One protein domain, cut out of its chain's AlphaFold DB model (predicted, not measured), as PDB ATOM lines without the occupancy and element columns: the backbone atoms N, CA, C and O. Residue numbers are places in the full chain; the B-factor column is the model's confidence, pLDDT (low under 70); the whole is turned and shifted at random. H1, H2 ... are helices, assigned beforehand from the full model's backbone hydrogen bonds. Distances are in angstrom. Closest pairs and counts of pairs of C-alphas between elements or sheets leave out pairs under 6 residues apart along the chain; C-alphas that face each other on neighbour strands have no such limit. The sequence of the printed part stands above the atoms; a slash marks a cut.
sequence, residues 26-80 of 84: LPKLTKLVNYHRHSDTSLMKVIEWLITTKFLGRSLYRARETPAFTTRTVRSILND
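Overview. This is residues 26 to 80 of the 84 residues of the protein "Transposase" of Lactobacillus gallinarum (UniProt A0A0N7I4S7). Picture a loose triangle of three helices: H1 and H2 run opposite ways with a shallow angle between them, and the short H3 is set crosswise to both. From the far end of H2 a long loop, residues 56 to 70, folds back to reach H3. The printed part has 55 residues with three named helices, in the order H1, H2, H3, and no named strand; the class is all helix. The whole is compact, with a radius of gyration of the C-alphas of 10.7 A and spans of 29 by 23 by 18 A.

Along the chain. Find C-alpha 26 at (10.993, -28.546, 8.576); from there H1, residues 26 to 35, runs 14.0 A. Go on to C-alpha 43 at (12.637, -38.584, 3.532), where H2, residues 43 to 55, begins its 18.1 A. H3, residues 71 to 78, covers 10.6 A and ends at C-alpha 78, (3.802, -36.582, 10.824).

Arrangement. Look first at Leu 32 and Ile 77, whose C-alphas, 7.5 A apart, are the closest of H1 and H3. These helices only just touch, with 3 pairs of C-alphas within 8 A, and stand about perpendicular at 90 degrees. H1 and H2 are close but not clearly touching; their closest C-alphas, of Val 33 and Leu 43, are 6.8 A apart. They run opposite ways at a shallow tilt of 22 degrees. H2 and H3 are also close but not clearly touching, with the C-alphas of Val 46 and Val 74 closest at 7.0 A, and about perpendicular at 74 degrees. In H1, H2 and H3 every O i to N i+4 pair is within hydrogen-bond range.

Size, cuts and confidence. The C-alphas farthest apart, of His 38 and Gly 57, are 31.2 A apart. The printed part has no cut. The link from H1 to H2 is short, with 7 residues; that from H2 to H3 is long, with 15. Mean pLDDT of the printed part is 76.1; look for values under 70 at residues 26 to 41.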
ATOM      1  N   LEU A  26       9.595 -28.119   8.718       64.69
ATOM      2  CA  LEU A  26      10.993 -28.546   8.576       64.69
ATOM      3  C   LEU A  26      11.656 -29.000   9.891       64.69
ATOM      4  O   LEU A  26      12.322 -30.028   9.857       64.69
ATOM      5  N   PRO A  27      11.432 -28.353  11.054       59.38
ATOM      6  CA  PRO A  27      11.948 -28.839  12.342       59.38
ATOM      7  C   PRO A  27      11.374 -30.196  12.787       59.38
ATOM      8  O   PRO A  27      12.052 -30.986  13.443       59.38
ATOM      9  N   LYS A  28      10.117 -30.491  12.433       63.66
ATOM     10  CA  LYS A  28       9.502 -31.806  12.683       63.66
ATOM     11  C   LYS A  28      10.019 -32.836  11.684       63.66
ATOM     12  O   LYS A  28      10.329 -33.958  12.071       63.66
ATOM     13  N   LEU A  29      10.190 -32.430  10.423       62.12
ATOM     14  CA  LEU A  29      10.794 -33.251   9.375       62.12
ATOM     15  C   LEU A  29      12.255 -33.600   9.690       62.12
ATOM     16  O   LEU A  29      12.666 -34.718   9.411       62.12
ATOM     17  N   THR A  30      13.027 -32.710  10.323       61.16
ATOM     18  CA  THR A  30      14.415 -32.985  10.731       61.16
ATOM     19  C   THR A  30      14.516 -33.912  11.940       61.16
ATOM     20  O   THR A  30      15.364 -34.802  11.942       61.16
ATOM     21  N   LYS A  31      13.621 -33.798  12.933       60.88
ATOM     22  CA  LYS A  31      13.494 -34.827  13.986       60.88
ATOM     23  C   LYS A  31      13.094 -36.190  13.399       60.88
ATOM     24  O   LYS A  31      13.623 -37.214  13.822       60.88
ATOM     25  N   LEU A  32      12.240 -36.192  12.371       58.56
ATOM     26  CA  LEU A  32      11.913 -37.371  11.567       58.56
ATOM     27  C   LEU A  32      13.132 -37.975  10.854       58.56
ATOM     28  O   LEU A  32      13.268 -39.196  10.888       58.56
ATOM     29  N   VAL A  33      14.042 -37.159  10.288       55.44
ATOM     30  CA  VAL A  33      15.324 -37.633   9.700       55.44
ATOM     31  C   VAL A  33      16.076 -38.507  10.700       55.44
ATOM     32  O   VAL A  33      16.523 -39.602  10.364       55.44
ATOM     33  N   ASN A  34      16.236 -38.010  11.929       55.28
ATOM     34  CA  ASN A  34      17.040 -38.684  12.944       55.28
ATOM     35  C   ASN A  34      16.335 -39.916  13.519       55.28
ATOM     36  O   ASN A  34      17.007 -40.883  13.872       55.28
ATOM     37  N   TYR A  35      15.003 -39.905  13.590       55.66
ATOM     38  CA  TYR A  35      14.220 -40.996  14.171       55.66
ATOM     39  C   TYR A  35      13.959 -42.157  13.188       55.66
ATOM     40  O   TYR A  35      13.877 -43.306  13.605       55.66
ATOM     41  N   HIS A  36      13.863 -41.886  11.880       59.19
ATOM     42  CA  HIS A  36      13.578 -42.878  10.826       59.19
ATOM     43  C   HIS A  36      14.794 -43.216   9.945       59.19
ATOM     44  O   HIS A  36      14.640 -43.638   8.800       59.19
ATOM     45  N   ARG A  37      16.023 -43.106  10.471       57.00
ATOM     46  CA  ARG A  37      17.272 -43.408   9.735       57.00
ATOM     47  C   ARG A  37      17.315 -44.815   9.097       57.00
ATOM     48  O   ARG A  37      18.105 -45.035   8.186       57.00
ATOM     49  N   HIS A  38      16.455 -45.732   9.548       59.59
ATOM     50  CA  HIS A  38      16.316 -47.102   9.042       59.59
ATOM     51  C   HIS A  38      14.995 -47.390   8.307       59.59
ATOM     52  O   HIS A  38      14.707 -48.547   8.025       59.59
ATOM     53  N   SER A  39      14.160 -46.386   8.018       63.22
ATOM     54  CA  SER A  39      12.937 -46.621   7.245       63.22
ATOM     55  C   SER A  39      13.239 -46.720   5.750       63.22
ATOM     56  O   SER A  39      13.960 -45.873   5.224       63.22
ATOM     57  N   ASP A  40      12.591 -47.651   5.047       67.00
ATOM     58  CA  ASP A  40      12.675 -47.777   3.579       67.00
ATOM     59  C   ASP A  40      12.123 -46.548   2.830       67.00
ATOM     60  O   ASP A  40      12.339 -46.354   1.632       67.00
ATOM     61  N   THR A  41      11.391 -45.682   3.535       69.19
ATOM     62  CA  THR A  41      10.805 -44.468   2.974       69.19
ATOM     63  C   THR A  41      11.832 -43.336   2.942       69.19
ATOM     64  O   THR A  41      12.183 -42.759   3.968       69.19
ATOM     65  N   SER A  42      12.282 -42.961   1.741       74.00
ATOM     66  CA  SER A  42      13.186 -41.818   1.560       74.00
ATOM     67  C   SER A  42      12.532 -40.508   2.011       74.00
ATOM     68  O   SER A  42      11.550 -40.048   1.423       74.00
ATOM     69  N   LEU A  43      13.124 -39.860   3.015       70.44
ATOM     70  CA  LEU A  43      12.637 -38.584   3.532       70.44
ATOM     71  C   LEU A  43      12.617 -37.485   2.468       70.44
ATOM     72  O   LEU A  43      11.662 -36.717   2.414       70.44
ATOM     73  N   MET A  44      13.642 -37.408   1.616       74.38
ATOM     74  CA  MET A  44      13.680 -36.404   0.550       74.38
ATOM     75  C   MET A  44      12.450 -36.512  -0.349       74.38
ATOM     76  O   MET A  44      11.845 -35.495  -0.676       74.38
ATOM     77  N   LYS A  45      12.002 -37.742  -0.635       80.44
ATOM     78  CA  LYS A  45      10.764 -37.971  -1.381       80.44
ATOM     79  C   LYS A  45       9.519 -37.547  -0.600       80.44
ATOM     80  O   LYS A  45       8.592 -37.018  -1.201       80.44
ATOM     81  N   VAL A  46       9.485 -37.730   0.724       78.81
ATOM     82  CA  VAL A  46       8.381 -37.246   1.578       78.81
ATOM     83  C   VAL A  46       8.317 -35.716   1.586       78.81
ATOM     84  O   VAL A  46       7.234 -35.153   1.442       78.81
ATOM     85  N   ILE A  47       9.460 -35.037   1.703       78.06
ATOM     86  CA  ILE A  47       9.545 -33.570   1.697       78.06
ATOM     87  C   ILE A  47       9.120 -33.013   0.339       78.06
ATOM     88  O   ILE A  47       8.249 -32.148   0.285       78.06
ATOM     89  N   GLU A  48       9.680 -33.532  -0.752       82.81
ATOM     90  CA  GLU A  48       9.326 -33.136  -2.118       82.81
ATOM     91  C   GLU A  48       7.822 -33.300  -2.375       82.81
ATOM     92  O   GLU A  48       7.159 -32.402  -2.901       82.81
ATOM     93  N   TRP A  49       7.255 -34.418  -1.922       86.75
ATOM     94  CA  TRP A  49       5.834 -34.704  -2.044       86.75
ATOM     95  C   TRP A  49       4.955 -33.753  -1.217       86.75
ATOM     96  O   TRP A  49       3.935 -33.265  -1.715       86.75
ATOM     97  N   LEU A  50       5.351 -33.435   0.021       83.50
ATOM     98  CA  LEU A  50       4.646 -32.481   0.882       83.50
ATOM     99  C   LEU A  50       4.681 -31.068   0.299       83.50
ATOM    100  O   LEU A  50       3.635 -30.422   0.204       83.50
ATOM    101  N   ILE A  51       5.857 -30.616  -0.133       83.25
ATOM    102  CA  ILE A  51       6.062 -29.320  -0.781       83.25
ATOM    103  C   ILE A  51       5.173 -29.225  -2.021       83.25
ATOM    104  O   ILE A  51       4.345 -28.321  -2.111       83.25
ATOM    105  N   THR A  52       5.253 -30.203  -2.925       85.06
ATOM    106  CA  THR A  52       4.447 -30.237  -4.153       85.06
ATOM    107  C   THR A  52       2.952 -30.202  -3.849       85.06
ATOM    108  O   THR A  52       2.201 -29.437  -4.453       85.06
ATOM    109  N   THR A  53       2.500 -30.992  -2.874       85.94
ATOM    110  CA  THR A  53       1.092 -31.023  -2.459       85.94
ATOM    111  C   THR A  53       0.620 -29.652  -1.977       85.94
ATOM    112  O   THR A  53      -0.458 -29.201  -2.367       85.94
ATOM    113  N   LYS A  54       1.430 -28.968  -1.161       83.69
ATOM    114  CA  LYS A  54       1.099 -27.646  -0.619       83.69
ATOM    115  C   LYS A  54       1.140 -26.548  -1.674       83.69
ATOM    116  O   LYS A  54       0.200 -25.763  -1.731       83.69
ATOM    117  N   PHE A  55       2.151 -26.531  -2.540       83.38
ATOM    118  CA  PHE A  55       2.242 -25.557  -3.631       83.38
ATOM    119  C   PHE A  55       1.099 -25.682  -4.638       83.38
ATOM    120  O   PHE A  55       0.641 -24.681  -5.175       83.38
ATOM    121  N   LEU A  56       0.574 -26.890  -4.845       85.12
ATOM    122  CA  LEU A  56      -0.613 -27.105  -5.674       85.12
ATOM    123  C   LEU A  56      -1.933 -26.731  -4.972       85.12
ATOM    124  O   LEU A  56      -3.000 -26.975  -5.534       85.12
ATOM    125  N   GLY A  57      -1.892 -26.206  -3.742       84.31
ATOM    126  CA  GLY A  57      -3.082 -25.855  -2.963       84.31
ATOM    127  C   GLY A  57      -3.916 -27.067  -2.538       84.31
ATOM    128  O   GLY A  57      -5.117 -26.949  -2.297       84.31
ATOM    129  N   ARG A  58      -3.314 -28.261  -2.479       86.38
ATOM    130  CA  ARG A  58      -4.030 -29.511  -2.202       86.38
ATOM    131  C   ARG A  58      -3.945 -29.876  -0.725       86.38
ATOM    132  O   ARG A  58      -2.948 -29.642  -0.040       86.38
ATOM    133  N   SER A  59      -5.005 -30.508  -0.229       86.25
ATOM    134  CA  SER A  59      -4.946 -31.226   1.043       86.25
ATOM    135  C   SER A  59      -4.169 -32.534   0.869       86.25
ATOM    136  O   SER A  59      -4.067 -33.056  -0.241       86.25
ATOM    137  N   LEU A  60      -3.673 -33.115   1.968       82.94
ATOM    138  CA  LEU A  60      -2.979 -34.412   1.924       82.94
ATOM    139  C   LEU A  60      -3.861 -35.538   1.353       82.94
ATOM    140  O   LEU A  60      -3.348 -36.468   0.747       82.94
ATOM    141  N   TYR A  61      -5.188 -35.437   1.499       85.50
ATOM    142  CA  TYR A  61      -6.147 -36.383   0.912       85.50
ATOM    143  C   TYR A  61      -6.245 -36.292  -0.615       85.50
ATOM    144  O   TYR A  61      -6.669 -37.244  -1.254       85.50
ATOM    145  N   ARG A  62      -5.890 -35.137  -1.189       88.19
ATOM    146  CA  ARG A  62      -5.904 -34.869  -2.635       88.19
ATOM    147  C   ARG A  62      -4.494 -34.815  -3.225       88.19
ATOM    148  O   ARG A  62      -4.307 -34.357  -4.355       88.19
ATOM    149  N   ALA A  63      -3.496 -35.213  -2.444       88.75
ATOM    150  CA  ALA A  63      -2.122 -35.293  -2.895       88.75
ATOM    151  C   ALA A  63      -1.990 -36.336  -4.014       88.75
ATOM    152  O   ALA A  63      -2.763 -37.290  -4.078       88.75
ATOM    153  N   ARG A  64      -1.027 -36.135  -4.917       89.44
ATOM    154  CA  ARG A  64      -0.763 -37.109  -5.985       89.44
ATOM    155  C   ARG A  64      -0.226 -38.398  -5.380       89.44
ATOM    156  O   ARG A  64       0.538 -38.349  -4.422       89.44
ATOM    157  N   GLU A  65      -0.592 -39.535  -5.944       89.12
ATOM    158  CA  GLU A  65      -0.025 -40.812  -5.520       89.12
ATOM    159  C   GLU A  65       1.465 -40.893  -5.873       89.12
ATOM    160  O   GLU A  65       1.944 -40.229  -6.795       89.12
ATOM    161  N   THR A  66       2.211 -41.689  -5.110       85.44
ATOM    162  CA  THR A  66       3.634 -41.941  -5.343       85.44
ATOM    163  C   THR A  66       3.942 -43.410  -5.070       85.44
ATOM    164  O   THR A  66       3.454 -43.954  -4.079       85.44
ATOM    165  N   PRO A  67       4.766 -44.070  -5.900       85.75
ATOM    166  CA  PRO A  67       5.152 -45.461  -5.670       85.75
ATOM    167  C   PRO A  67       6.076 -45.624  -4.453       85.75
ATOM    168  O   PRO A  67       6.297 -46.737  -3.997       85.75
ATOM    169  N   ALA A  68       6.635 -44.528  -3.926       82.00
ATOM    170  CA  ALA A  68       7.580 -44.581  -2.817       82.00
ATOM    171  C   ALA A  68       6.914 -44.824  -1.450       82.00
ATOM    172  O   ALA A  68       7.572 -45.328  -0.546       82.00
ATOM    173  N   PHE A  69       5.654 -44.412  -1.270       84.50
ATOM    174  CA  PHE A  69       4.927 -44.513  -0.001       84.50
ATOM    175  C   PHE A  69       3.458 -44.112  -0.164       84.50
ATOM    176  O   PHE A  69       3.066 -43.448  -1.119       84.50
ATOM    177  N   THR A  70       2.639 -44.440   0.835       87.38
ATOM    178  CA  THR A  70       1.232 -44.022   0.864       87.38
ATOM    179  C   THR A  70       1.038 -42.712   1.632       87.38
ATOM    180  O   THR A  70       1.781 -42.401   2.568       87.38
ATOM    181  N   THR A  71      -0.040 -41.979   1.333       86.94
ATOM    182  CA  THR A  71      -0.488 -40.830   2.146       86.94
ATOM    183  C   THR A  71      -0.669 -41.210   3.620       86.94
ATOM    184  O   THR A  71      -0.397 -40.404   4.511       86.94
ATOM    185  N   ARG A  72      -1.108 -42.445   3.904       86.38
ATOM    186  CA  ARG A  72      -1.253 -42.962   5.273       86.38
ATOM    187  C   ARG A  72       0.100 -43.050   5.978       86.38
ATOM    188  O   ARG A  72       0.195 -42.606   7.118       86.38
ATOM    189  N   THR A  73       1.129 -43.550   5.295       81.19
ATOM    190  CA  THR A  73       2.504 -43.631   5.811       81.19
ATOM    191  C   THR A  73       3.005 -42.250   6.227       81.19
ATOM    192  O   THR A  73       3.407 -42.067   7.373       81.19
ATOM    193  N   VAL A  74       2.876 -41.247   5.351       79.19
ATOM    194  CA  VAL A  74       3.304 -39.867   5.643       79.19
ATOM    195  C   VAL A  74       2.539 -39.276   6.825       79.19
ATOM    196  O   VAL A  74       3.123 -38.611   7.672       79.19
ATOM    197  N   ARG A  75       1.234 -39.536   6.942       82.31
ATOM    198  CA  ARG A  75       0.450 -39.063   8.093       82.31
ATOM    199  C   ARG A  75       0.865 -39.712   9.403       82.31
ATOM    200  O   ARG A  75       0.916 -39.015  10.406       82.31
ATOM    201  N   SER A  76       1.135 -41.015   9.395       79.25
ATOM    202  CA  SER A  76       1.636 -41.721  10.578       79.25
ATOM    203  C   SER A  76       2.953 -41.105  11.042       79.25
ATOM    204  O   SER A  76       3.105 -40.790  12.213       79.25
ATOM    205  N   ILE A  77       3.844 -40.853  10.085       74.62
ATOM    206  CA  ILE A  77       5.123 -40.169  10.264       74.62
ATOM    207  C   ILE A  77       4.941 -38.771  10.884       74.62
ATOM    208  O   ILE A  77       5.581 -38.443  11.877       74.62
ATOM    209  N   LEU A  78       4.040 -37.949  10.338       74.38
ATOM    210  CA  LEU A  78       3.802 -36.582  10.824       74.38
ATOM    211  C   LEU A  78       3.108 -36.528  12.193       74.38
ATOM    212  O   LEU A  78       3.261 -35.545  12.919       74.38
ATOM    213  N   ASN A  79       2.331 -37.555  12.529       75.75
ATOM    214  CA  ASN A  79       1.579 -37.645  13.778       75.75
ATOM    215  C   ASN A  79       2.319 -38.426  14.872       75.75
ATOM    216  O   ASN A  79       1.749 -38.624  15.945       75.75
ATOM    217  N   ASP A  80       3.549 -38.882  14.629       71.31
ATOM    218  CA  ASP A  80       4.304 -39.649  15.614       71.31
ATOM    219  C   ASP A  80       4.564 -38.796  16.870       71.31
ATOM    220  O   ASP A  80       5.244 -37.765  16.843       71.31
TER     221      ASP A  80